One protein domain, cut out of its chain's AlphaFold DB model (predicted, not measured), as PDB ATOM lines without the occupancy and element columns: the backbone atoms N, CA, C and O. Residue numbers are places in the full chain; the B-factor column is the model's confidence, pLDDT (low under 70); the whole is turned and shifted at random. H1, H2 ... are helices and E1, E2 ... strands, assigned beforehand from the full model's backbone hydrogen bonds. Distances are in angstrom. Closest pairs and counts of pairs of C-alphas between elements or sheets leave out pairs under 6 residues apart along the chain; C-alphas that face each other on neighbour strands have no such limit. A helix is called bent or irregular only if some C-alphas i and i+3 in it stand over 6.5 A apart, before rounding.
ATOM      1  N   THR A  22      -3.866 -38.767 -28.928       81.56
ATOM      2  CA  THR A  22      -3.184 -38.669 -27.639       81.56
ATOM      3  C   THR A  22      -2.796 -37.225 -27.350       81.56
ATOM      4  O   THR A  22      -2.626 -36.405 -28.250       81.56
ATOM      5  N   ALA A  23      -2.723 -36.890 -26.062       71.31
ATOM      6  CA  ALA A  23      -2.463 -35.529 -25.602       71.31
ATOM      7  C   ALA A  23      -1.227 -35.435 -24.672       71.31
ATOM      8  O   ALA A  23      -1.349 -34.911 -23.559       71.31
ATOM      9  N   PRO A  24      -0.052 -35.999 -25.043       60.00
ATOM     10  CA  PRO A  24       1.149 -35.921 -24.214       60.00
ATOM     11  C   PRO A  24       1.507 -34.462 -23.909       60.00
ATOM     12  O   PRO A  24       1.694 -33.650 -24.815       60.00
ATOM     13  N   ASN A  25       1.629 -34.154 -22.614       49.56
ATOM     14  CA  ASN A  25       1.981 -32.833 -22.089       49.56
ATOM     15  C   ASN A  25       1.074 -31.698 -22.606       49.56
ATOM     16  O   ASN A  25       1.576 -30.709 -23.144       49.56
ATOM     17  N   GLN A  26      -0.252 -31.837 -22.434       52.81
ATOM     18  CA  GLN A  26      -1.243 -30.809 -22.792       52.81
ATOM     19  C   GLN A  26      -0.794 -29.391 -22.401       52.81
ATOM     20  O   GLN A  26      -0.669 -29.047 -21.225       52.81
ATOM     21  N   GLN A  27      -0.631 -28.557 -23.421       55.50
ATOM     22  CA  GLN A  27      -0.499 -27.108 -23.334       55.50
ATOM     23  C   GLN A  27      -1.563 -26.476 -24.242       55.50
ATOM     24  O   GLN A  27      -2.248 -27.182 -24.981       55.50
ATOM     25  N   TRP A  28      -1.712 -25.153 -24.204       60.06
ATOM     26  CA  TRP A  28      -2.493 -24.448 -25.223       60.06
ATOM     27  C   TRP A  28      -1.756 -24.455 -26.571       60.06
ATOM     28  O   TRP A  28      -0.535 -24.598 -26.621       60.06
ATOM     29  N   PHE A  29      -2.495 -24.299 -27.668       68.31
ATOM     30  CA  PHE A  29      -1.942 -24.216 -29.019       68.31
ATOM     31  C   PHE A  29      -2.858 -23.421 -29.952       68.31
ATOM     32  O   PHE A  29      -4.040 -23.255 -29.672       68.31
ATOM     33  N   SER A  30      -2.305 -22.901 -31.048       69.12
ATOM     34  CA  SER A  30      -3.039 -22.189 -32.101       69.12
ATOM     35  C   SER A  30      -2.905 -22.909 -33.444       69.12
ATOM     36  O   SER A  30      -2.090 -23.821 -33.591       69.12
ATOM     37  N   ASP A  31      -3.697 -22.482 -34.432       75.12
ATOM     38  CA  ASP A  31      -3.709 -23.041 -35.793       75.12
ATOM     39  C   ASP A  31      -2.299 -23.177 -36.393       75.12
ATOM     40  O   ASP A  31      -1.993 -24.184 -37.023       75.12
ATOM     41  N   ALA A  32      -1.389 -22.242 -36.093       75.50
ATOM     42  CA  ALA A  32       0.013 -22.285 -36.514       75.50
ATOM     43  C   ALA A  32       0.735 -23.609 -36.176       75.50
ATOM     44  O   ALA A  32       1.543 -24.081 -36.975       75.50
ATOM     45  N   ALA A  33       0.425 -24.238 -35.036       80.00
ATOM     46  CA  ALA A  33       0.988 -25.537 -34.656       80.00
ATOM     47  C   ALA A  33       0.449 -26.688 -35.527       80.00
ATOM     48  O   ALA A  33       1.167 -27.643 -35.815       80.00
ATOM     49  N   VAL A  34      -0.791 -26.571 -36.007       82.88
ATOM     50  CA  VAL A  34      -1.397 -27.517 -36.950       82.88
ATOM     51  C   VAL A  34      -0.849 -27.272 -38.364       82.88
ATOM     52  O   VAL A  34      -0.447 -28.224 -39.031       82.88
ATOM     53  N   GLN A  35      -0.723 -26.011 -38.805       82.25
ATOM     54  CA  GLN A  35      -0.116 -25.638 -40.098       82.25
ATOM     55  C   GLN A  35       1.336 -26.124 -40.236       82.25
ATOM     56  O   GLN A  35       1.743 -26.562 -41.314       82.25
ATOM     57  N   MET A  36       2.107 -26.128 -39.145       85.75
ATOM     58  CA  MET A  36       3.421 -26.778 -39.081       85.75
ATOM     59  C   MET A  36       3.331 -28.269 -39.447       85.75
ATOM     60  O   MET A  36       4.107 -28.747 -40.271       85.75
ATOM     61  N   MET A  37       2.360 -29.008 -38.900       90.25
ATOM     62  CA  MET A  37       2.189 -30.438 -39.191       90.25
ATOM     63  C   MET A  37       1.719 -30.696 -40.631       90.25
ATOM     64  O   MET A  37       2.207 -31.650 -41.246       90.25
ATOM     65  N   TRP A  38       0.869 -29.829 -41.205       88.00
ATOM     66  CA  TRP A  38       0.567 -29.829 -42.650       88.00
ATOM     67  C   TRP A  38       1.828 -29.564 -43.496       88.00
ATOM     68  O   TRP A  38       2.016 -30.196 -44.537       88.00
ATOM     69  N   SER A  39       2.717 -28.676 -43.040       86.81
ATOM     70  CA  SER A  39       3.951 -28.303 -43.750       86.81
ATOM     71  C   SER A  39       5.001 -29.417 -43.728       86.81
ATOM     72  O   SER A  39       5.575 -29.748 -44.765       86.81
ATOM     73  N   ILE A  40       5.213 -30.063 -42.577       89.50
ATOM     74  CA  ILE A  40       6.159 -31.184 -42.451       89.50
ATOM     75  C   ILE A  40       5.698 -32.376 -43.302       89.50
ATOM     76  O   ILE A  40       6.520 -32.944 -44.025       89.50
ATOM     77  N   ARG A  41       4.397 -32.729 -43.309       90.25
ATOM     78  CA  ARG A  41       3.908 -33.820 -44.178       90.25
ATOM     79  C   ARG A  41       4.076 -33.508 -45.672       90.25
ATOM     80  O   ARG A  41       4.329 -34.422 -46.452       90.25
ATOM     81  N   ALA A  42       3.981 -32.231 -46.060       85.69
ATOM     82  CA  ALA A  42       4.091 -31.803 -47.453       85.69
ATOM     83  C   ALA A  42       5.517 -31.926 -48.011       85.69
ATOM     84  O   ALA A  42       5.685 -32.097 -49.216       85.69
ATOM     85  N   TRP A  43       6.534 -31.914 -47.145       91.12
ATOM     86  CA  TRP A  43       7.866 -32.389 -47.510       91.12
ATOM     87  C   TRP A  43       7.970 -33.919 -47.403       91.12
ATOM     88  O   TRP A  43       8.455 -34.570 -48.328       91.12
ATOM     89  N   LEU A  44       7.497 -34.503 -46.298       91.44
ATOM     90  CA  LEU A  44       7.700 -35.915 -45.964       91.44
ATOM     91  C   LEU A  44       7.125 -36.881 -47.007       91.44
ATOM     92  O   LEU A  44       7.838 -37.771 -47.469       91.44
ATOM     93  N   CYS A  45       5.853 -36.725 -47.379       91.06
ATOM     94  CA  CYS A  45       5.178 -37.711 -48.218       91.06
ATOM     95  C   CYS A  45       5.726 -37.758 -49.656       91.06
ATOM     96  O   CYS A  45       5.996 -38.866 -50.113       91.06
ATOM     97  N   PRO A  46       6.021 -36.639 -50.348       89.94
ATOM     98  CA  PRO A  46       6.665 -36.704 -51.664       89.94
ATOM     99  C   PRO A  46       8.127 -37.189 -51.632       89.94
ATOM    100  O   PRO A  46       8.576 -37.843 -52.570       89.94
ATOM    101  N   ASN A  47       8.892 -36.875 -50.574       89.12
ATOM    102  CA  ASN A  47      10.352 -37.081 -50.566       89.12
ATOM    103  C   ASN A  47      10.819 -38.357 -49.844       89.12
ATOM    104  O   ASN A  47      11.925 -38.831 -50.114       89.12
ATOM    105  N   ALA A  48      10.033 -38.898 -48.906       93.75
ATOM    106  CA  ALA A  48      10.508 -39.942 -47.994       93.75
ATOM    107  C   ALA A  48       9.448 -40.964 -47.535       93.75
ATOM    108  O   ALA A  48       9.722 -41.717 -46.605       93.75
ATOM    109  N   TRP A  49       8.279 -41.056 -48.190       94.75
ATOM    110  CA  TRP A  49       7.213 -42.005 -47.812       94.75
ATOM    111  C   TRP A  49       7.697 -43.450 -47.603       94.75
ATOM    112  O   TRP A  49       7.225 -44.130 -46.699       94.75
ATOM    113  N   SER A  50       8.643 -43.917 -48.419       94.44
ATOM    114  CA  SER A  50       9.146 -45.296 -48.436       94.44
ATOM    115  C   SER A  50      10.223 -45.616 -47.385       94.44
ATOM    116  O   SER A  50      10.831 -46.683 -47.456       94.44
ATOM    117  N   GLN A  51      10.496 -44.712 -46.439       93.56
ATOM    118  CA  GLN A  51      11.582 -44.818 -45.452       93.56
ATOM    119  C   GLN A  51      11.026 -44.994 -44.027       93.56
ATOM    120  O   GLN A  51       9.926 -44.525 -43.736       93.56
ATOM    121  N   SER A  52      11.793 -45.619 -43.122       94.12
ATOM    122  CA  SER A  52      11.539 -45.536 -41.675       94.12
ATOM    123  C   SER A  52      12.183 -44.243 -41.164       94.12
ATOM    124  O   SER A  52      13.400 -44.181 -40.980       94.12
ATOM    125  N   ILE A  53      11.409 -43.162 -41.035       93.69
ATOM    126  CA  ILE A  53      11.955 -41.802 -40.892       93.69
ATOM    127  C   ILE A  53      11.155 -40.930 -39.919       93.69
ATOM    128  O   ILE A  53       9.924 -40.901 -39.956       93.69
ATOM    129  N   THR A  54      11.868 -40.141 -39.109       94.19
ATOM    130  CA  THR A  54      11.312 -38.970 -38.411       94.19
ATOM    131  C   THR A  54      11.682 -37.680 -39.145       94.19
ATOM    132  O   THR A  54      12.852 -37.434 -39.427       94.19
ATOM    133  N   ALA A  55      10.707 -36.809 -39.399       90.88
ATOM    134  CA  ALA A  55      10.916 -35.454 -39.904       90.88
ATOM    135  C   ALA A  55      10.314 -34.418 -38.948       90.88
ATOM    136  O   ALA A  55       9.168 -34.551 -38.512       90.88
ATOM    137  N   GLY A  56      11.074 -33.365 -38.654       89.62
ATOM    138  CA  GLY A  56      10.621 -32.189 -37.909       89.62
ATOM    139  C   GLY A  56      11.177 -30.897 -38.515       89.62
ATOM    140  O   GLY A  56      11.964 -30.952 -39.463       89.62
ATOM    141  N   PRO A  57      10.788 -29.723 -38.002       82.38
ATOM    142  CA  PRO A  57      11.388 -28.461 -38.405       82.38
ATOM    143  C   PRO A  57      12.814 -28.348 -37.846       82.38
ATOM    144  O   PRO A  57      13.138 -28.948 -36.825       82.38
ATOM    145  N   ASP A  58      13.666 -27.530 -38.456       76.38
ATOM    146  CA  ASP A  58      14.873 -26.996 -37.809       76.38
ATOM    147  C   ASP A  58      14.528 -25.741 -36.990       76.38
ATOM    148  O   ASP A  58      15.168 -24.692 -37.108       76.38
ATOM    149  N   GLY A  59      13.454 -25.822 -36.195       66.69
ATOM    150  CA  GLY A  59      13.016 -24.694 -35.396       66.69
ATOM    151  C   GLY A  59      11.601 -24.684 -34.830       66.69
ATOM    152  O   GLY A  59      10.669 -25.272 -35.366       66.69
ATOM    153  N   GLY A  60      11.433 -23.950 -33.729       68.69
ATOM    154  CA  GLY A  60      10.163 -23.814 -33.030       68.69
ATOM    155  C   GLY A  60       9.229 -22.797 -33.690       68.69
ATOM    156  O   GLY A  60       9.394 -21.608 -33.428       68.69
ATOM    157  N   TRP A  61       8.295 -23.285 -34.518       72.06
ATOM    158  CA  TRP A  61       7.256 -22.619 -35.325       72.06
ATOM    159  C   TRP A  61       6.408 -21.593 -34.567       72.06
ATOM    160  O   TRP A  61       6.030 -21.822 -33.427       72.06
ATOM    161  N   CYS A  62       6.055 -20.471 -35.198       71.00
ATOM    162  CA  CYS A  62       5.367 -19.366 -34.522       71.00
ATOM    163  C   CYS A  62       4.072 -18.957 -35.215       71.00
ATOM    164  O   CYS A  62       3.889 -19.143 -36.417       71.00
ATOM    165  N   ASP A  63       3.190 -18.346 -34.433       64.56
ATOM    166  CA  ASP A  63       2.018 -17.645 -34.934       64.56
ATOM    167  C   ASP A  63       2.434 -16.278 -35.502       64.56
ATOM    168  O   ASP A  63       3.095 -15.495 -34.814       64.56
ATOM    169  N   ALA A  64       2.041 -15.972 -36.743       51.91
ATOM    170  CA  ALA A  64       2.386 -14.713 -37.410       51.91
ATOM    171  C   ALA A  64       1.823 -13.468 -36.693       51.91
ATOM    172  O   ALA A  64       2.312 -12.359 -36.915       51.91
ATOM    173  N   GLY A  65       0.820 -13.637 -35.822       49.38
ATOM    174  CA  GLY A  65       0.289 -12.577 -34.965       49.38
ATOM    175  C   GLY A  65       1.079 -12.321 -33.675       49.38
ATOM    176  O   GLY A  65       0.720 -11.404 -32.941       49.38
ATOM    177  N   GLY A  66       2.119 -13.109 -33.365       47.94
ATOM    178  CA  GLY A  66       2.823 -13.030 -32.078       47.94
ATOM    179  C   GLY A  66       1.946 -13.501 -30.913       47.94
ATOM    180  O   GLY A  66       1.736 -12.765 -29.950       47.94
ATOM    181  N   GLY A  67       1.373 -14.701 -31.051       49.88
ATOM    182  CA  GLY A  67       0.400 -15.273 -30.116       49.88
ATOM    183  C   GLY A  67       0.933 -15.563 -28.703       49.88
ATOM    184  O   GLY A  67       2.085 -15.307 -28.368       49.88
ATOM    185  N   VAL A  68       0.067 -16.145 -27.864       51.03
ATOM    186  CA  VAL A  68       0.303 -16.388 -26.419       51.03
ATOM    187  C   VAL A  68       1.540 -17.259 -26.130       51.03
ATOM    188  O   VAL A  68       2.056 -17.249 -25.015       51.03
ATOM    189  N   ILE A  69       2.022 -18.009 -27.123       59.38
ATOM    190  CA  ILE A  69       3.130 -18.958 -27.011       59.38
ATOM    191  C   ILE A  69       4.218 -18.577 -28.019       59.38
ATOM    192  O   ILE A  69       3.939 -18.342 -29.193       59.38
ATOM    193  N   SER A  70       5.465 -18.514 -27.543       60.66
ATOM    194  CA  SER A  70       6.616 -17.994 -28.294       60.66
ATOM    195  C   SER A  70       7.109 -18.902 -29.420       60.66
ATOM    196  O   SER A  70       7.765 -18.404 -30.333       60.66
ATOM    197  N   ALA A  71       6.845 -20.208 -29.327       72.00
ATOM    198  CA  ALA A  71       7.202 -21.219 -30.316       72.00
ATOM    199  C   ALA A  71       6.450 -22.545 -30.073       72.00
ATOM    200  O   ALA A  71       6.144 -22.909 -28.935       72.00
ATOM    201  N   TYR A  72       6.226 -23.295 -31.148       77.44
ATOM    202  CA  TYR A  72       5.727 -24.667 -31.181       77.44
ATOM    203  C   TYR A  72       6.758 -25.577 -31.842       77.44
ATOM    204  O   TYR A  72       7.396 -25.182 -32.808       77.44
ATOM    205  N   TRP A  73       6.893 -26.814 -31.391       79.88
ATOM    206  CA  TRP A  73       7.667 -27.841 -32.085       79.88
ATOM    207  C   TRP A  73       6.753 -28.993 -32.485       79.88
ATOM    208  O   TRP A  73       5.721 -29.197 -31.856       79.88
ATOM    209  N   GLY A  74       7.114 -29.763 -33.506       85.44
ATOM    210  CA  GLY A  74       6.425 -31.003 -33.834       85.44
ATOM    211  C   GLY A  74       7.247 -31.899 -34.746       85.44
ATOM    212  O   GLY A  74       8.277 -31.492 -35.281       85.44
ATOM    213  N   SER A  75       6.805 -33.138 -34.914       91.12
ATOM    214  CA  SER A  75       7.451 -34.089 -35.817       91.12
ATOM    215  C   SER A  75       6.492 -35.174 -36.278       91.12
ATOM    216  O   SER A  75       5.685 -35.666 -35.487       91.12
ATOM    217  N   TRP A  76       6.651 -35.595 -37.528       93.75
ATOM    218  CA  TRP A  76       6.086 -36.834 -38.052       93.75
ATOM    219  C   TRP A  76       7.124 -37.943 -37.982       93.75
ATOM    220  O   TRP A  76       8.281 -37.726 -38.324       93.75
ATOM    221  N   THR A  77       6.698 -39.140 -37.604       95.12
ATOM    222  CA  THR A  77       7.455 -40.381 -37.765       95.12
ATOM    223  C   THR A  77       6.617 -41.346 -38.588       95.12
ATOM    224  O   THR A  77       5.451 -41.565 -38.257       95.12
ATOM    225  N   ILE A  78       7.184 -41.905 -39.655       95.69
ATOM    226  CA  ILE A  78       6.514 -42.876 -40.527       95.69
ATOM    227  C   ILE A  78       7.399 -44.093 -40.780       95.69
ATOM    228  O   ILE A  78       8.623 -43.994 -40.737       95.69
ATOM    229  N   SER A  79       6.770 -45.230 -41.070       95.81
ATOM    230  CA  SER A  79       7.444 -46.415 -41.597       95.81
ATOM    231  C   SER A  79       6.476 -47.317 -42.370       95.81
ATOM    232  O   SER A  79       5.259 -47.279 -42.163       95.81
ATOM    233  N   GLY A  80       7.018 -48.130 -43.279       93.88
ATOM    234  CA  GLY A  80       6.291 -49.203 -43.969       93.88
ATOM    235  C   GLY A  80       5.238 -48.783 -45.005       93.88
ATOM    236  O   GLY A  80       4.492 -49.649 -45.469       93.88
ATOM    237  N   MET A  81       5.151 -47.504 -45.391       95.12
ATOM    238  CA  MET A  81       4.158 -47.026 -46.368       95.12
ATOM    239  C   MET A  81       4.315 -47.710 -47.731       95.12
ATOM    240  O   MET A  81       5.421 -47.930 -48.220       95.12
ATOM    241  N   GLN A  82       3.187 -48.002 -48.374       95.00
ATOM    242  CA  GLN A  82       3.118 -48.684 -49.669       95.00
ATOM    243  C   GLN A  82       3.020 -47.713 -50.860       95.00
ATOM    244  O   GLN A  82       3.200 -48.125 -52.006       95.00
ATOM    245  N   SER A  83       2.725 -46.431 -50.613       96.31
ATOM    246  CA  SER A  83       2.738 -45.363 -51.620       96.31
ATOM    247  C   SER A  83       2.827 -43.973 -50.980       96.31
ATOM    248  O   SER A  83       2.497 -43.793 -49.807       96.31
ATOM    249  N   GLU A  84       3.192 -42.966 -51.781       95.44
ATOM    250  CA  GLU A  84       3.081 -41.551 -51.403       95.44
ATOM    251  C   GLU A  84       1.644 -41.189 -50.982       95.44
ATOM    252  O   GLU A  84       1.447 -40.570 -49.940       95.44
ATOM    253  N   GLN A  85       0.632 -41.611 -51.753       95.69
ATOM    254  CA  GLN A  85      -0.772 -41.314 -51.444       95.69
ATOM    255  C   GLN A  85      -1.181 -41.876 -50.077       95.69
ATOM    256  O   GLN A  85      -1.863 -41.194 -49.327       95.69
ATOM    257  N   GLN A  86      -0.707 -43.071 -49.706       96.00
ATOM    258  CA  GLN A  86      -0.981 -43.638 -48.385       96.00
ATOM    259  C   GLN A  86      -0.371 -42.795 -47.250       96.00
ATOM    260  O   GLN A  86      -1.003 -42.646 -46.206       96.00
ATOM    261  N   CYS A  87       0.814 -42.209 -47.450       95.88
ATOM    262  CA  CYS A  87       1.394 -41.260 -46.495       95.88
ATOM    263  C   CYS A  87       0.512 -40.007 -46.353       95.88
ATOM    264  O   CYS A  87       0.216 -39.591 -45.229       95.88
ATOM    265  N   TRP A  88       0.045 -39.434 -47.469       94.00
ATOM    266  CA  TRP A  88      -0.875 -38.292 -47.451       94.00
ATOM    267  C   TRP A  88      -2.190 -38.634 -46.738       94.00
ATOM    268  O   TRP A  88      -2.551 -37.935 -45.797       94.00
ATOM    269  N   ASP A  89      -2.856 -39.727 -47.120       95.12
ATOM    270  CA  ASP A  89      -4.148 -40.155 -46.566       95.12
ATOM    271  C   ASP A  89      -4.072 -40.381 -45.044       95.12
ATOM    272  O   ASP A  89      -4.922 -39.900 -44.293       95.12
ATOM    273  N   ILE A  90      -3.034 -41.080 -44.571       95.12
ATOM    274  CA  ILE A  90      -2.861 -41.400 -43.147       95.12
ATOM    275  C   ILE A  90      -2.513 -40.148 -42.333       95.12
ATOM    276  O   ILE A  90      -3.105 -39.919 -41.275       95.12
ATOM    277  N   THR A  91      -1.582 -39.314 -42.807       94.44
ATOM    278  CA  THR A  91      -1.225 -38.076 -42.091       94.44
ATOM    279  C   THR A  91      -2.380 -37.072 -42.096       94.44
ATOM    280  O   THR A  91      -2.605 -36.411 -41.087       94.44
ATOM    281  N   GLU A  92      -3.180 -37.007 -43.168       92.38
ATOM    282  CA  GLU A  92      -4.443 -36.253 -43.195       92.38
ATOM    283  C   GLU A  92      -5.436 -36.751 -42.149       92.38
ATOM    284  O   GLU A  92      -6.041 -35.951 -41.435       92.38
ATOM    285  N   GLN A  93      -5.590 -38.073 -42.037       92.56
ATOM    286  CA  GLN A  93      -6.508 -38.669 -41.081       92.56
ATOM    287  C   GLN A  93      -6.099 -38.345 -39.636       92.56
ATOM    288  O   GLN A  93      -6.953 -37.935 -38.850       92.56
ATOM    289  N   ILE A  94      -4.810 -38.472 -39.295       92.00
ATOM    290  CA  ILE A  94      -4.298 -38.135 -37.956       92.00
ATOM    291  C   ILE A  94      -4.496 -36.642 -37.658       92.00
ATOM    292  O   ILE A  94      -4.963 -36.310 -36.569       92.00
ATOM    293  N   ILE A  95      -4.212 -35.733 -38.602       89.31
ATOM    294  CA  ILE A  95      -4.434 -34.292 -38.384       89.31
ATOM    295  C   ILE A  95      -5.924 -34.012 -38.138       89.31
ATOM    296  O   ILE A  95      -6.296 -33.446 -37.111       89.31
ATOM    297  N   ASN A  96      -6.795 -34.461 -39.044       87.75
ATOM    298  CA  ASN A  96      -8.226 -34.156 -38.986       87.75
ATOM    299  C   ASN A  96      -8.952 -34.808 -37.794       87.75
ATOM    300  O   ASN A  96     -10.004 -34.316 -37.391       87.75
ATOM    301  N   GLN A  97      -8.427 -35.903 -37.231       87.38
ATOM    302  CA  GLN A  97      -9.014 -36.581 -36.065       87.38
ATOM    303  C   GLN A  97      -8.380 -36.145 -34.733       87.38
ATOM    304  O   GLN A  97      -9.086 -36.087 -33.725       87.38
ATOM    305  N   CYS A  98      -7.085 -35.803 -34.718       86.50
ATOM    306  CA  CYS A  98      -6.292 -35.649 -33.491       86.50
ATOM    307  C   CYS A  98      -5.516 -34.325 -33.358       86.50
ATOM    308  O   CYS A  98      -4.763 -34.165 -32.400       86.50
ATOM    309  N   MET A  99      -5.651 -33.385 -34.298       85.44
ATOM    310  CA  MET A  99      -4.954 -32.091 -34.281       85.44
ATOM    311  C   MET A  99      -5.927 -30.933 -34.541       85.44
ATOM    312  O   MET A  99      -5.750 -30.122 -35.447       85.44
ATOM    313  N   TRP A 100      -6.983 -30.872 -33.733       70.94
ATOM    314  CA  TRP A 100      -7.988 -29.810 -33.746       70.94
ATOM    315  C   TRP A 100      -7.965 -29.047 -32.419       70.94
ATOM    316  O   TRP A 100      -7.689 -29.610 -31.360       70.94
ATOM    317  N   TYR A 101      -8.253 -27.748 -32.491       60.00
ATOM    318  CA  TYR A 101      -8.281 -26.852 -31.341       60.00
ATOM    319  C   TYR A 101      -9.721 -26.463 -31.009       60.00
ATOM    320  O   TYR A 101     -10.389 -25.792 -31.796       60.00
ATOM    321  N   ASP A 102     -10.175 -26.856 -29.822       57.19
ATOM    322  CA  ASP A 102     -11.412 -26.379 -29.215       57.19
ATOM    323  C   ASP A 102     -11.136 -25.940 -27.776       57.19
ATOM    324  O   ASP A 102     -10.674 -26.714 -26.937       57.19
ATOM    325  N   TYR A 103     -11.467 -24.686 -27.478       51.53
ATOM    326  CA  TYR A 103     -11.313 -24.098 -26.151       51.53
ATOM    327  C   TYR A 103     -12.322 -24.653 -25.123       51.53
ATOM    328  O   TYR A 103     -12.189 -24.392 -23.928       51.53
ATOM    329  N   ALA A 104     -13.344 -25.393 -25.574       47.88
ATOM    330  CA  ALA A 104     -14.399 -25.962 -24.739       47.88
ATOM    331  C   ALA A 104     -14.264 -27.474 -24.460       47.88
ATOM    332  O   ALA A 104     -15.038 -27.999 -23.655       47.88
ATOM    333  N   SER A 105     -13.320 -28.190 -25.083       54.72
ATOM    334  CA  SER A 105     -13.194 -29.650 -24.933       54.72
ATOM    335  C   SER A 105     -11.747 -30.166 -25.011       54.72
ATOM    336  O   SER A 105     -10.790 -29.393 -25.079       54.72
ATOM    337  N   THR A 106     -11.568 -31.488 -24.900       56.31
ATOM    338  CA  THR A 106     -10.253 -32.147 -24.851       56.31
ATOM    339  C   THR A 106      -9.526 -32.035 -26.190       56.31
ATOM    340  O   THR A 106      -9.611 -32.928 -27.029       56.31
ATOM    341  N   SER A 107      -8.778 -30.947 -26.370       67.31
ATOM    342  CA  SER A 107      -7.882 -30.788 -27.512       67.31
ATOM    343  C   SER A 107      -6.710 -31.779 -27.411       67.31
ATOM    344  O   SER A 107      -6.018 -31.846 -26.387       67.31
ATOM    345  N   TYR A 108      -6.495 -32.538 -28.485       80.25
ATOM    346  CA  TYR A 108      -5.349 -33.431 -28.682       80.25
ATOM    347  C   TYR A 108      -4.252 -32.699 -29.467       80.25
ATOM    348  O   TYR A 108      -4.549 -31.819 -30.275       80.25
ATOM    349  N   ASN A 109      -2.986 -33.049 -29.230       81.69
ATOM    350  CA  ASN A 109      -1.834 -32.465 -29.927       81.69
ATOM    351  C   ASN A 109      -1.135 -33.457 -30.870       81.69
ATOM    352  O   ASN A 109      -0.011 -33.212 -31.307       81.69
ATOM    353  N   GLY A 110      -1.784 -34.583 -31.172       88.19
ATOM    354  CA  GLY A 110      -1.252 -35.615 -32.049       88.19
ATOM    355  C   GLY A 110      -1.887 -36.987 -31.858       88.19
ATOM    356  O   GLY A 110      -2.875 -37.155 -31.144       88.19
ATOM    357  N   GLY A 111      -1.317 -37.984 -32.523       89.31
ATOM    358  CA  GLY A 111      -1.792 -39.362 -32.468       89.31
ATOM    359  C   GLY A 111      -1.041 -40.293 -33.411       89.31
ATOM    360  O   GLY A 111      -0.169 -39.861 -34.171       89.31
ATOM    361  N   THR A 112      -1.397 -41.576 -33.363       92.88
ATOM    362  CA  THR A 112      -0.829 -42.624 -34.225       92.88
ATOM    363  C   THR A 112      -1.868 -43.259 -35.138       92.88
ATOM    364  O   THR A 112      -3.067 -43.221 -34.885       92.88
ATOM    365  N   TRP A 113      -1.396 -43.887 -36.207       93.88
ATOM    366  CA  TRP A 113      -2.158 -44.776 -37.071       93.88
ATOM    367  C   TRP A 113      -1.271 -45.977 -37.377       93.88
ATOM    368  O   TRP A 113      -0.130 -45.810 -37.814       93.88
ATOM    369  N   THR A 114      -1.770 -47.189 -37.140       92.44
ATOM    370  CA  THR A 114      -0.993 -48.418 -37.348       92.44
ATOM    371  C   THR A 114      -1.822 -49.489 -38.043       92.44
ATOM    372  O   THR A 114      -3.014 -49.644 -37.778       92.44
ATOM    373  N   TYR A 115      -1.195 -50.236 -38.955       90.62
ATOM    374  CA  TYR A 115      -1.814 -51.403 -39.587       90.62
ATOM    375  C   TYR A 115      -0.754 -52.356 -40.143       90.62
ATOM    376  O   TYR A 115      -0.046 -52.031 -41.098       90.62
ATOM    377  N   GLY A 116      -0.641 -53.551 -39.556       88.94
ATOM    378  CA  GLY A 116       0.458 -54.468 -39.862       88.94
ATOM    379  C   GLY A 116       1.811 -53.791 -39.619       88.94
ATOM    380  O   GLY A 116       2.054 -53.282 -38.529       88.94
ATOM    381  N   SER A 117       2.654 -53.748 -40.653       89.38
ATOM    382  CA  SER A 117       3.961 -53.075 -40.644       89.38
ATOM    383  C   SER A 117       3.923 -51.579 -40.989       89.38
ATOM    384  O   SER A 117       4.981 -50.973 -41.115       89.38
ATOM    385  N   ILE A 118       2.744 -50.983 -41.202       93.69
ATOM    386  CA  ILE A 118       2.609 -49.545 -41.468       93.69
ATOM    387  C   ILE A 118       2.480 -48.804 -40.136       93.69
ATOM    388  O   ILE A 118       1.622 -49.150 -39.318       93.69
ATOM    389  N   TYR A 119       3.278 -47.752 -39.967       94.75
ATOM    390  CA  TYR A 119       3.199 -46.811 -38.854       94.75
ATOM    391  C   TYR A 119       3.181 -45.372 -39.364       94.75
ATOM    392  O   TYR A 119       4.012 -44.991 -40.188       94.75
ATOM    393  N   ALA A 120       2.299 -44.551 -38.804       95.44
ATOM    394  CA  ALA A 120       2.485 -43.112 -38.723       95.44
ATOM    395  C   ALA A 120       2.205 -42.643 -37.295       95.44
ATOM    396  O   ALA A 120       1.254 -43.094 -36.661       95.44
ATOM    397  N   GLY A 121       2.995 -41.695 -36.809       93.88
ATOM    398  CA  GLY A 121       2.746 -40.977 -35.567       93.88
ATOM    399  C   GLY A 121       3.177 -39.532 -35.723       93.88
ATOM    400  O   GLY A 121       4.249 -39.264 -36.266       93.88
ATOM    401  N   GLY A 122       2.342 -38.598 -35.286       91.81
ATOM    402  CA  GLY A 122       2.637 -37.175 -35.380       91.81
ATOM    403  C   GLY A 122       2.137 -36.439 -34.160       91.81
ATOM    404  O   GLY A 122       0.986 -36.623 -33.771       91.81
ATOM    405  N   TRP A 123       2.989 -35.588 -33.593       88.81
ATOM    406  CA  TRP A 123       2.646 -34.713 -32.474       88.81
ATOM    407  C   TRP A 123       3.298 -33.349 -32.627       88.81
ATOM    408  O   TRP A 123       4.354 -33.220 -33.251       88.81
ATOM    409  N   PHE A 124       2.688 -32.359 -31.989       84.69
ATOM    410  CA  PHE A 124       3.264 -31.044 -31.752       84.69
ATOM    411  C   PHE A 124       3.115 -30.640 -30.279       84.69
ATOM    412  O   PHE A 124       2.302 -31.187 -29.539       84.69
ATOM    413  N   TRP A 125       3.897 -29.674 -29.818       79.00
ATOM    414  CA  TRP A 125       3.819 -29.120 -28.469       79.00
ATOM    415  C   TRP A 125       4.291 -27.669 -28.456       79.00
ATOM    416  O   TRP A 125       5.009 -27.220 -29.346       79.00
ATOM    417  N   ALA A 126       3.887 -26.923 -27.436       74.06
ATOM    418  CA  ALA A 126       4.435 -25.603 -27.161       74.06
ATOM    419  C   ALA A 126       5.808 -25.720 -26.487       74.06
ATOM    420  O   ALA A 126       5.993 -26.533 -25.579       74.06
ATOM    421  N   ASP A 127       6.766 -24.900 -26.917       69.38
ATOM    422  CA  ASP A 127       8.129 -24.899 -26.390       69.38
ATOM    423  C   ASP A 127       8.604 -23.464 -26.129       69.38
ATOM    424  O   ASP A 127       9.144 -22.774 -26.992       69.38
ATOM    425  N   THR A 128       8.403 -23.011 -24.893       59.94
ATOM    426  CA  THR A 128       8.798 -21.669 -24.444       59.94
ATOM    427  C   THR A 128      10.302 -21.517 -24.199       59.94
ATOM    428  O   THR A 128      10.747 -20.419 -23.868       59.94
ATOM    429  N   SER A 129      11.105 -22.581 -24.373       54.72
ATOM    430  CA  SER A 129      12.569 -22.504 -24.274       54.72
ATOM    431  C   SER A 129      13.215 -21.969 -25.549       54.72
ATOM    432  O   SER A 129      14.273 -21.342 -25.484       54.72
ATOM    433  N   LYS A 130      12.589 -22.190 -26.713       50.25
ATOM    434  CA  LYS A 130      13.113 -21.695 -27.987       50.25
ATOM    435  C   LYS A 130      12.791 -20.216 -28.120       50.25
ATOM    436  O   LYS A 130      11.639 -19.806 -27.954       50.25
ATOM    437  N   SER A 131      13.765 -19.431 -28.577       51.69
ATOM    438  CA  SER A 131      13.369 -18.280 -29.375       51.69
ATOM    439  C   SER A 131      12.838 -18.828 -30.700       51.69
ATOM    440  O   SER A 131      13.478 -19.670 -31.336       51.69
ATOM    441  N   CYS A 132      11.620 -18.414 -31.046       58.00
ATOM    442  CA  CYS A 132      10.953 -18.564 -32.340       58.00
ATOM    443  C   CYS A 132      11.975 -18.922 -33.446       58.00
ATOM    444  O   CYS A 132      12.845 -18.097 -33.697       58.00
ATOM    445  N   SER A 133      11.956 -20.138 -34.039       50.59
ATOM    446  CA  SER A 133      13.111 -20.778 -34.760       50.59
ATOM    447  C   SER A 133      13.250 -21.013 -36.346       50.59
ATOM    448  O   SER A 133      14.068 -21.830 -36.730       50.59
ATOM    449  N   HIS A 134      12.660 -20.185 -37.246       54.97
ATOM    450  CA  HIS A 134      12.783 -19.915 -38.746       54.97
ATOM    451  C   HIS A 134      12.341 -18.463 -39.207       54.97
ATOM    452  O   HIS A 134      13.194 -17.596 -39.353       54.97
ATOM    453  N   ALA A 135      11.024 -18.174 -39.357       51.16
ATOM    454  CA  ALA A 135      10.291 -16.883 -39.237       51.16
ATOM    455  C   ALA A 135       9.431 -16.612 -37.935       51.16
ATOM    456  O   ALA A 135       8.308 -16.121 -38.012       51.16
ATOM    457  N   VAL A 136       9.761 -17.036 -36.711       38.50
ATOM    458  CA  VAL A 136      10.756 -18.050 -36.347       38.50
ATOM    459  C   VAL A 136      12.221 -17.269 -36.541       38.50
ATOM    460  O   VAL A 136      12.115 -16.110 -36.933       38.50
ATOM    461  N   LYS A 137      13.587 -17.420 -36.303       31.19
ATOM    462  CA  LYS A 137      14.825 -18.274 -35.977       31.19
ATOM    463  C   LYS A 137      15.659 -18.001 -34.646       31.19
ATOM    464  O   LYS A 137      16.442 -17.052 -34.685       31.19
ATOM    465  N   ARG A 138      15.686 -18.867 -33.573       31.81
ATOM    466  CA  ARG A 138      16.903 -19.554 -32.959       31.81
ATOM    467  C   ARG A 138      16.831 -20.490 -31.688       31.81
ATOM    468  O   ARG A 138      16.197 -20.185 -30.682       31.81
ATOM    469  N   ASP A 139      17.679 -21.537 -31.722       31.27
ATOM    470  CA  ASP A 139      18.548 -22.188 -30.690       31.27
ATOM    471  C   ASP A 139      18.067 -22.587 -29.257       31.27
ATOM    472  O   ASP A 139      18.260 -21.823 -28.318       31.27
ATOM    473  N   VAL A 140      17.676 -23.865 -29.050       30.52
ATOM    474  CA  VAL A 140      18.028 -24.733 -27.875       30.52
ATOM    475  C   VAL A 140      17.973 -26.208 -28.328       30.52
ATOM    476  O   VAL A 140      17.083 -26.556 -29.107       30.52
ATOM    477  N   MET A 141      18.839 -27.098 -27.819       28.75
ATOM    478  CA  MET A 141      18.752 -28.557 -28.053       28.75
ATOM    479  C   MET A 141      17.372 -29.152 -27.705       28.75
ATOM    480  O   MET A 141      16.658 -28.648 -26.838       28.75
ATOM    481  N   ILE A 142      17.020 -30.255 -28.366       39.19
ATOM    482  CA  ILE A 142      16.051 -31.242 -27.875       39.19
ATOM    483  C   ILE A 142      16.836 -32.543 -27.732       39.19
ATOM    484  O   ILE A 142      17.492 -32.962 -28.687       39.19
ATOM    485  N   GLU A 143      16.798 -33.151 -26.550       32.25
ATOM    486  CA  GLU A 143      17.259 -34.525 -26.365       32.25
ATOM    487  C   GLU A 143      16.186 -35.452 -26.941       32.25
ATOM    488  O   GLU A 143      15.182 -35.743 -26.294       32.25
ATOM    489  N   ASN A 144      16.385 -35.890 -28.184       41.94
ATOM    490  CA  ASN A 144      15.785 -37.144 -28.615       41.94
ATOM    491  C   ASN A 144      16.578 -38.271 -27.942       41.94
ATOM    492  O   ASN A 144      17.811 -38.230 -27.925       41.94
ATOM    493  N   GLU A 145      15.883 -39.284 -27.424       39.16
ATOM    494  CA  GLU A 145      16.504 -40.583 -27.146       39.16
ATOM    495  C   GLU A 145      17.265 -41.058 -28.404       39.16
ATOM    496  O   GLU A 145      16.754 -40.846 -29.510       39.16
ATOM    497  N   PRO A 146      18.445 -41.708 -28.290       45.12
ATOM    498  CA  PRO A 146      19.293 -42.040 -29.445       45.12
ATOM    499  C   PRO A 146      18.633 -42.895 -30.537       45.12
ATOM    500  O   PRO A 146      19.172 -42.997 -31.635       45.12
ATOM    501  N   HIS A 147      17.476 -43.494 -30.240       50.78
ATOM    502  CA  HIS A 147      16.603 -44.143 -31.209       50.78
ATOM    503  C   HIS A 147      15.143 -43.769 -30.918       50.78
ATOM    504  O   HIS A 147      14.625 -44.056 -29.835       50.78
ATOM    505  N   LEU A 148      14.451 -43.170 -31.894       65.31
ATOM    506  CA  LEU A 148      13.004 -42.967 -31.811       65.31
ATOM    507  C   LEU A 148      12.285 -44.296 -32.069       65.31
ATOM    508  O   LEU A 148      12.031 -44.692 -33.209       65.31
ATOM    509  N   ASN A 149      11.995 -44.985 -30.967       77.44
ATOM    510  CA  ASN A 149      11.255 -46.236 -30.930       77.44
ATOM    511  C   ASN A 149       9.753 -45.989 -31.145       77.44
ATOM    512  O   ASN A 149       9.147 -45.190 -30.428       77.44
ATOM    513  N   PHE A 150       9.136 -46.724 -32.067       76.94
ATOM    514  CA  PHE A 150       7.692 -46.712 -32.308       76.94
ATOM    515  C   PHE A 150       7.105 -48.127 -32.287       76.94
ATOM    516  O   PHE A 150       7.801 -49.105 -32.559       76.94
ATOM    517  N   THR A 151       5.816 -48.245 -31.961       82.88
ATOM    518  CA  THR A 151       5.131 -49.539 -31.801       82.88
ATOM    519  C   THR A 151       4.165 -49.798 -32.955       82.88
ATOM    520  O   THR A 151       3.356 -48.936 -33.298       82.88
ATOM    521  N   LEU A 152       4.246 -50.989 -33.547       83.38
ATOM    522  CA  LEU A 152       3.376 -51.466 -34.621       83.38
ATOM    523  C   LEU A 152       2.052 -52.047 -34.099       83.38
ATOM    524  O   LEU A 152       1.878 -52.307 -32.909       83.38
ATOM    525  N   ALA A 153       1.124 -52.311 -35.023       81.69
ATOM    526  CA  ALA A 153      -0.200 -52.868 -34.723       81.69
ATOM    527  C   ALA A 153      -0.174 -54.288 -34.114       81.69
ATOM    528  O   ALA A 153      -1.177 -54.738 -33.564       81.69
ATOM    529  N   ASP A 154       0.950 -55.006 -34.213       82.12
ATOM    530  CA  ASP A 154       1.175 -56.310 -33.574       82.12
ATOM    531  C   ASP A 154       1.813 -56.206 -32.172       82.12
ATOM    532  O   ASP A 154       2.046 -57.225 -31.520       82.12
ATOM    533  N   GLY A 155       2.083 -54.986 -31.696       80.38
ATOM    534  CA  GLY A 155       2.757 -54.716 -30.426       80.38
ATOM    535  C   GLY A 155       4.283 -54.828 -30.477       80.38
ATOM    536  O   GLY A 155       4.924 -54.651 -29.441       80.38
ATOM    537  N   SER A 156       4.884 -55.105 -31.640       83.12
ATOM    538  CA  SER A 156       6.340 -55.049 -31.807       83.12
ATOM    539  C   SER A 156       6.842 -53.602 -31.844       83.12
ATOM    540  O   SER A 156       6.131 -52.690 -32.269       83.12
ATOM    541  N   THR A 157       8.076 -53.381 -31.394       86.00
ATOM    542  CA  THR A 157       8.735 -52.068 -31.414       86.00
ATOM    543  C   THR A 157       9.808 -52.041 -32.496       86.00
ATOM    544  O   THR A 157      10.582 -52.991 -32.621       86.00
ATOM    545  N   GLN A 158       9.869 -50.951 -33.258       84.56
ATOM    546  CA  GLN A 158      10.874 -50.691 -34.287       84.56
ATOM    547  C   GLN A 158      11.536 -49.326 -34.076       84.56
ATOM    548  O   GLN A 158      10.989 -48.456 -33.401       84.56
ATOM    549  N   THR A 159      12.714 -49.150 -34.668       85.56
ATOM    550  CA  THR A 159      13.455 -47.887 -34.731       85.56
ATOM    551  C   THR A 159      13.224 -47.197 -36.075       85.56
ATOM    552  O   THR A 159      12.958 -47.851 -37.086       85.56
ATOM    553  N   VAL A 160      13.385 -45.876 -36.121       85.50
ATOM    554  CA  VAL A 160      13.616 -45.176 -37.396       85.50
ATOM    555  C   VAL A 160      15.032 -45.435 -37.911       85.50
ATOM    556  O   VAL A 160      15.974 -45.506 -37.127       85.50
ATOM    557  N   ASP A 161      15.181 -45.525 -39.233       88.19
ATOM    558  CA  ASP A 161      16.480 -45.615 -39.913       88.19
ATOM    559  C   ASP A 161      17.136 -44.225 -40.017       88.19
ATOM    560  O   ASP A 161      18.351 -44.097 -40.164       88.19
ATOM    561  N   ARG A 162      16.320 -43.160 -39.991       88.06
ATOM    562  CA  ARG A 162      16.715 -41.798 -40.367       88.06
ATOM    563  C   ARG A 162      15.942 -40.739 -39.579       88.06
ATOM    564  O   ARG A 162      14.740 -40.880 -39.357       88.06
ATOM    565  N   GLN A 163      16.596 -39.633 -39.234       88.69
ATOM    566  CA  GLN A 163      15.938 -38.417 -38.755       88.69
ATOM    567  C   GLN A 163      16.406 -37.194 -39.552       88.69
ATOM    568  O   GLN A 163      17.589 -37.058 -39.857       88.69
ATOM    569  N   VAL A 164      15.478 -36.297 -39.896       87.19
ATOM    570  CA  VAL A 164      15.760 -35.055 -40.634       87.19
ATOM    571  C   VAL A 164      15.125 -33.831 -39.979       87.19
ATOM    572  O   VAL A 164      14.020 -33.892 -39.432       87.19
ATOM    573  N   TRP A 165      15.819 -32.699 -40.097       87.44
ATOM    574  CA  TRP A 165      15.357 -31.381 -39.667       87.44
ATOM    575  C   TRP A 165      15.265 -30.448 -40.874       87.44
ATOM    576  O   TRP A 165      16.205 -30.339 -41.671       87.44
ATOM    577  N   LEU A 166      14.104 -29.814 -41.015       83.00
ATOM    578  CA  LEU A 166      13.676 -29.106 -42.215       83.00
ATOM    579  C   LEU A 166      13.655 -27.591 -41.996       83.00
ATOM    580  O   LEU A 166      12.938 -27.112 -41.121       83.00
ATOM    581  N   ASP A 167      14.379 -26.826 -42.813       82.19
ATOM    582  CA  ASP A 167      14.195 -25.374 -42.883       82.19
ATOM    583  C   ASP A 167      13.116 -25.018 -43.913       82.19
ATOM    584  O   ASP A 167      13.084 -25.580 -45.011       82.19
ATOM    585  N   PHE A 168      12.212 -24.116 -43.529       76.38
ATOM    586  CA  PHE A 168      11.027 -23.716 -44.285       76.38
ATOM    587  C   PHE A 168      11.129 -22.231 -44.629       76.38
ATOM    588  O   PHE A 168      10.953 -21.369 -43.763       76.38
ATOM    589  N   THR A 169      11.385 -21.927 -45.900       72.06
ATOM    590  CA  THR A 169      11.519 -20.556 -46.408       72.06
ATOM    591  C   THR A 169      10.472 -20.275 -47.498       72.06
ATOM    592  O   THR A 169       9.858 -21.211 -48.019       72.06
ATOM    593  N   PRO A 170      10.237 -19.004 -47.883       65.31
ATOM    594  CA  PRO A 170       9.340 -18.665 -48.997       65.31
ATOM    595  C   PRO A 170       9.733 -19.303 -50.341       65.31
ATOM    596  O   PRO A 170       8.897 -19.427 -51.233       65.31
ATOM    597  N   GLU A 171      10.999 -19.697 -50.491       66.94
ATOM    598  CA  GLU A 171      11.556 -20.345 -51.679       66.94
ATOM    599  C   GLU A 171      11.377 -21.877 -51.675       66.94
ATOM    600  O   GLU A 171      11.485 -22.498 -52.733       66.94
ATOM    601  N   GLY A 172      11.092 -22.494 -50.519       68.19
ATOM    602  CA  GLY A 172      10.821 -23.928 -50.387       68.19
ATOM    603  C   GLY A 172      11.226 -24.537 -49.038       68.19
ATOM    604  O   GLY A 172      11.621 -23.846 -48.101       68.19
ATOM    605  N   THR A 173      11.146 -25.867 -48.950       79.31
ATOM    606  CA  THR A 173      11.592 -26.648 -47.782       79.31
ATOM    607  C   THR A 173      12.893 -27.382 -48.096       79.31
ATOM    608  O   THR A 173      13.000 -28.031 -49.138       79.31
ATOM    609  N   THR A 174      13.872 -27.324 -47.192       84.00
ATOM    610  CA  THR A 174      15.193 -27.959 -47.360       84.00
ATOM    611  C   THR A 174      15.601 -28.754 -46.122       84.00
ATOM    612  O   THR A 174      15.249 -28.385 -45.008       84.00
ATOM    613  N   VAL A 175      16.351 -29.848 -46.295       86.88
ATOM    614  CA  VAL A 175      16.973 -30.571 -45.170       86.88
ATOM    615  C   VAL A 175      18.249 -29.833 -44.771       86.88
ATOM    616  O   VAL A 175      19.128 -29.646 -45.612       86.88
ATOM    617  N   VAL A 176      18.359 -29.429 -43.503       86.38
ATOM    618  CA  VAL A 176      19.533 -28.701 -42.973       86.38
ATOM    619  C   VAL A 176      20.322 -29.483 -41.921       86.38
ATOM    620  O   VAL A 176      21.501 -29.207 -41.712       86.38
ATOM    621  N   ARG A 177      19.716 -30.516 -41.326       84.94
ATOM    622  CA  ARG A 177      20.417 -31.577 -40.591       84.94
ATOM    623  C   ARG A 177      19.773 -32.923 -40.894       84.94
ATOM    624  O   ARG A 177      18.560 -33.015 -41.073       84.94
ATOM    625  N   GLU A 178      20.603 -33.955 -40.905       88.00
ATOM    626  CA  GLU A 178      20.214 -35.349 -41.054       88.00
ATOM    627  C   GLU A 178      21.063 -36.214 -40.121       88.00
ATOM    628  O   GLU A 178      22.262 -35.978 -39.968       88.00
ATOM    629  N   GLU A 179      20.429 -37.210 -39.512       85.62
ATOM    630  CA  GLU A 179      21.052 -38.261 -38.713       85.62
ATOM    631  C   GLU A 179      20.545 -39.621 -39.233       85.62
ATOM    632  O   GLU A 179      19.407 -39.741 -39.697       85.62
ATOM    633  N   THR A 180      21.401 -40.643 -39.223       84.62
ATOM    634  CA  THR A 180      21.096 -41.987 -39.746       84.62
ATOM    635  C   THR A 180      21.514 -43.026 -38.715       84.62
ATOM    636  O   THR A 180      22.601 -42.924 -38.143       84.62
ATOM    637  N   TYR A 181      20.660 -44.017 -38.492       78.44
ATOM    638  CA  TYR A 181      20.830 -45.076 -37.501       78.44
ATOM    639  C   TYR A 181      21.086 -46.423 -38.208       78.44
ATOM    640  O   TYR A 181      20.875 -46.539 -39.418       78.44
TER     641      TYR A 181
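Overview. This is residues 22 to 181 of the 182 residues of an uncharacterized protein of Aspergillus oryzae (UniProt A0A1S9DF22). A twisted sheet of six strands curls round helix H1, and helix H2 lies beside H1 on the same face; the other face has no named helix over it. A small hairpin, E5 and E6, sits over that other face near one end of the strands, where the closest C-alphas of E4 and E5, those of Tyr 119 and Thr 151, are 7.8 A apart, and E6 runs on into E7 across a break of 2 residues, at 59 degrees. The 160 printed residues hold two helices and eight strands, in the order H1 E1 E2 H2 E3 E4 E5 E6 E7 E8; the large sheet, E3 E4 E2 E1 E7 E8, is mixed, and the class is mixed, helices and strands. The whole is compact, with a radius of gyration of the C-alphas of 15.0 A, and rounded, spanning 42 by 37 by 28 A.

Along the chain. H1, residues 31 to 48, begins at C-alpha 31 (-3.709, -23.041, -35.793) and is 25.2 A long; it is neither bent nor irregular, but only just: C-alphas 43 and 46 are 6.1 A apart. E1 is residues 53 to 57, and E2 is residues 72 to 79, 24.2 A. H2, residues 84 to 98, is 21.1 A long. E3 is residues 110 to 115, and E4 is residues 118 to 126, 28.0 A. E5 is residues 149 to 151 and E6 residues 157 to 159. E7, residues 162 to 169, is 22.7 A long. E8, residues 172 to 180, bends by 55 degrees at residue 177 and ends at C-alpha 180 (21.096, -41.987, -39.746).

Arrangement. E3 and E8 are the edge strands. The hairpin E3 and E4 is antiparallel, with N 113 and O 120 2.8 A apart. E4 and E2 are antiparallel, with N 77 to O 121 at 2.8 A. The hairpin E1 and E2 is antiparallel, with N 55 to O 76 at 2.8 A. E1 and E7 are parallel, with N 164 to O 54 at 2.9 A. The hairpin E7 and E8 is antiparallel, with N 165 to O 177 at 2.9 A. E2, H2 and E3 form a split strand-helix-strand unit, two strands running the same way with E4 between them; its crossover is left-handed. H1 and H2 touch at Cys 45 and Glu 84, their closest C-alphas, 5.4 A apart, at a shallow tilt of 18 degrees, opposite ways. H2 has a height over the sheet of 8.9 A. In H2 every O i to N i+4 pair is within hydrogen-bond range; in H1, 12 of 14. The hairpin E5 and E6 is antiparallel, with N 150 to O 158 at 2.9 A.

Size, cuts and confidence. The C-alphas of Gly 65 and Asp 154, the two farthest apart, are 43.8 A apart. The printed part has no cut. The links E1 to E2, H2 to E3 and E4 to E5 are long. Mean pLDDT of the printed part is 76.5; 49 residues are under 70, among them 127 to 148.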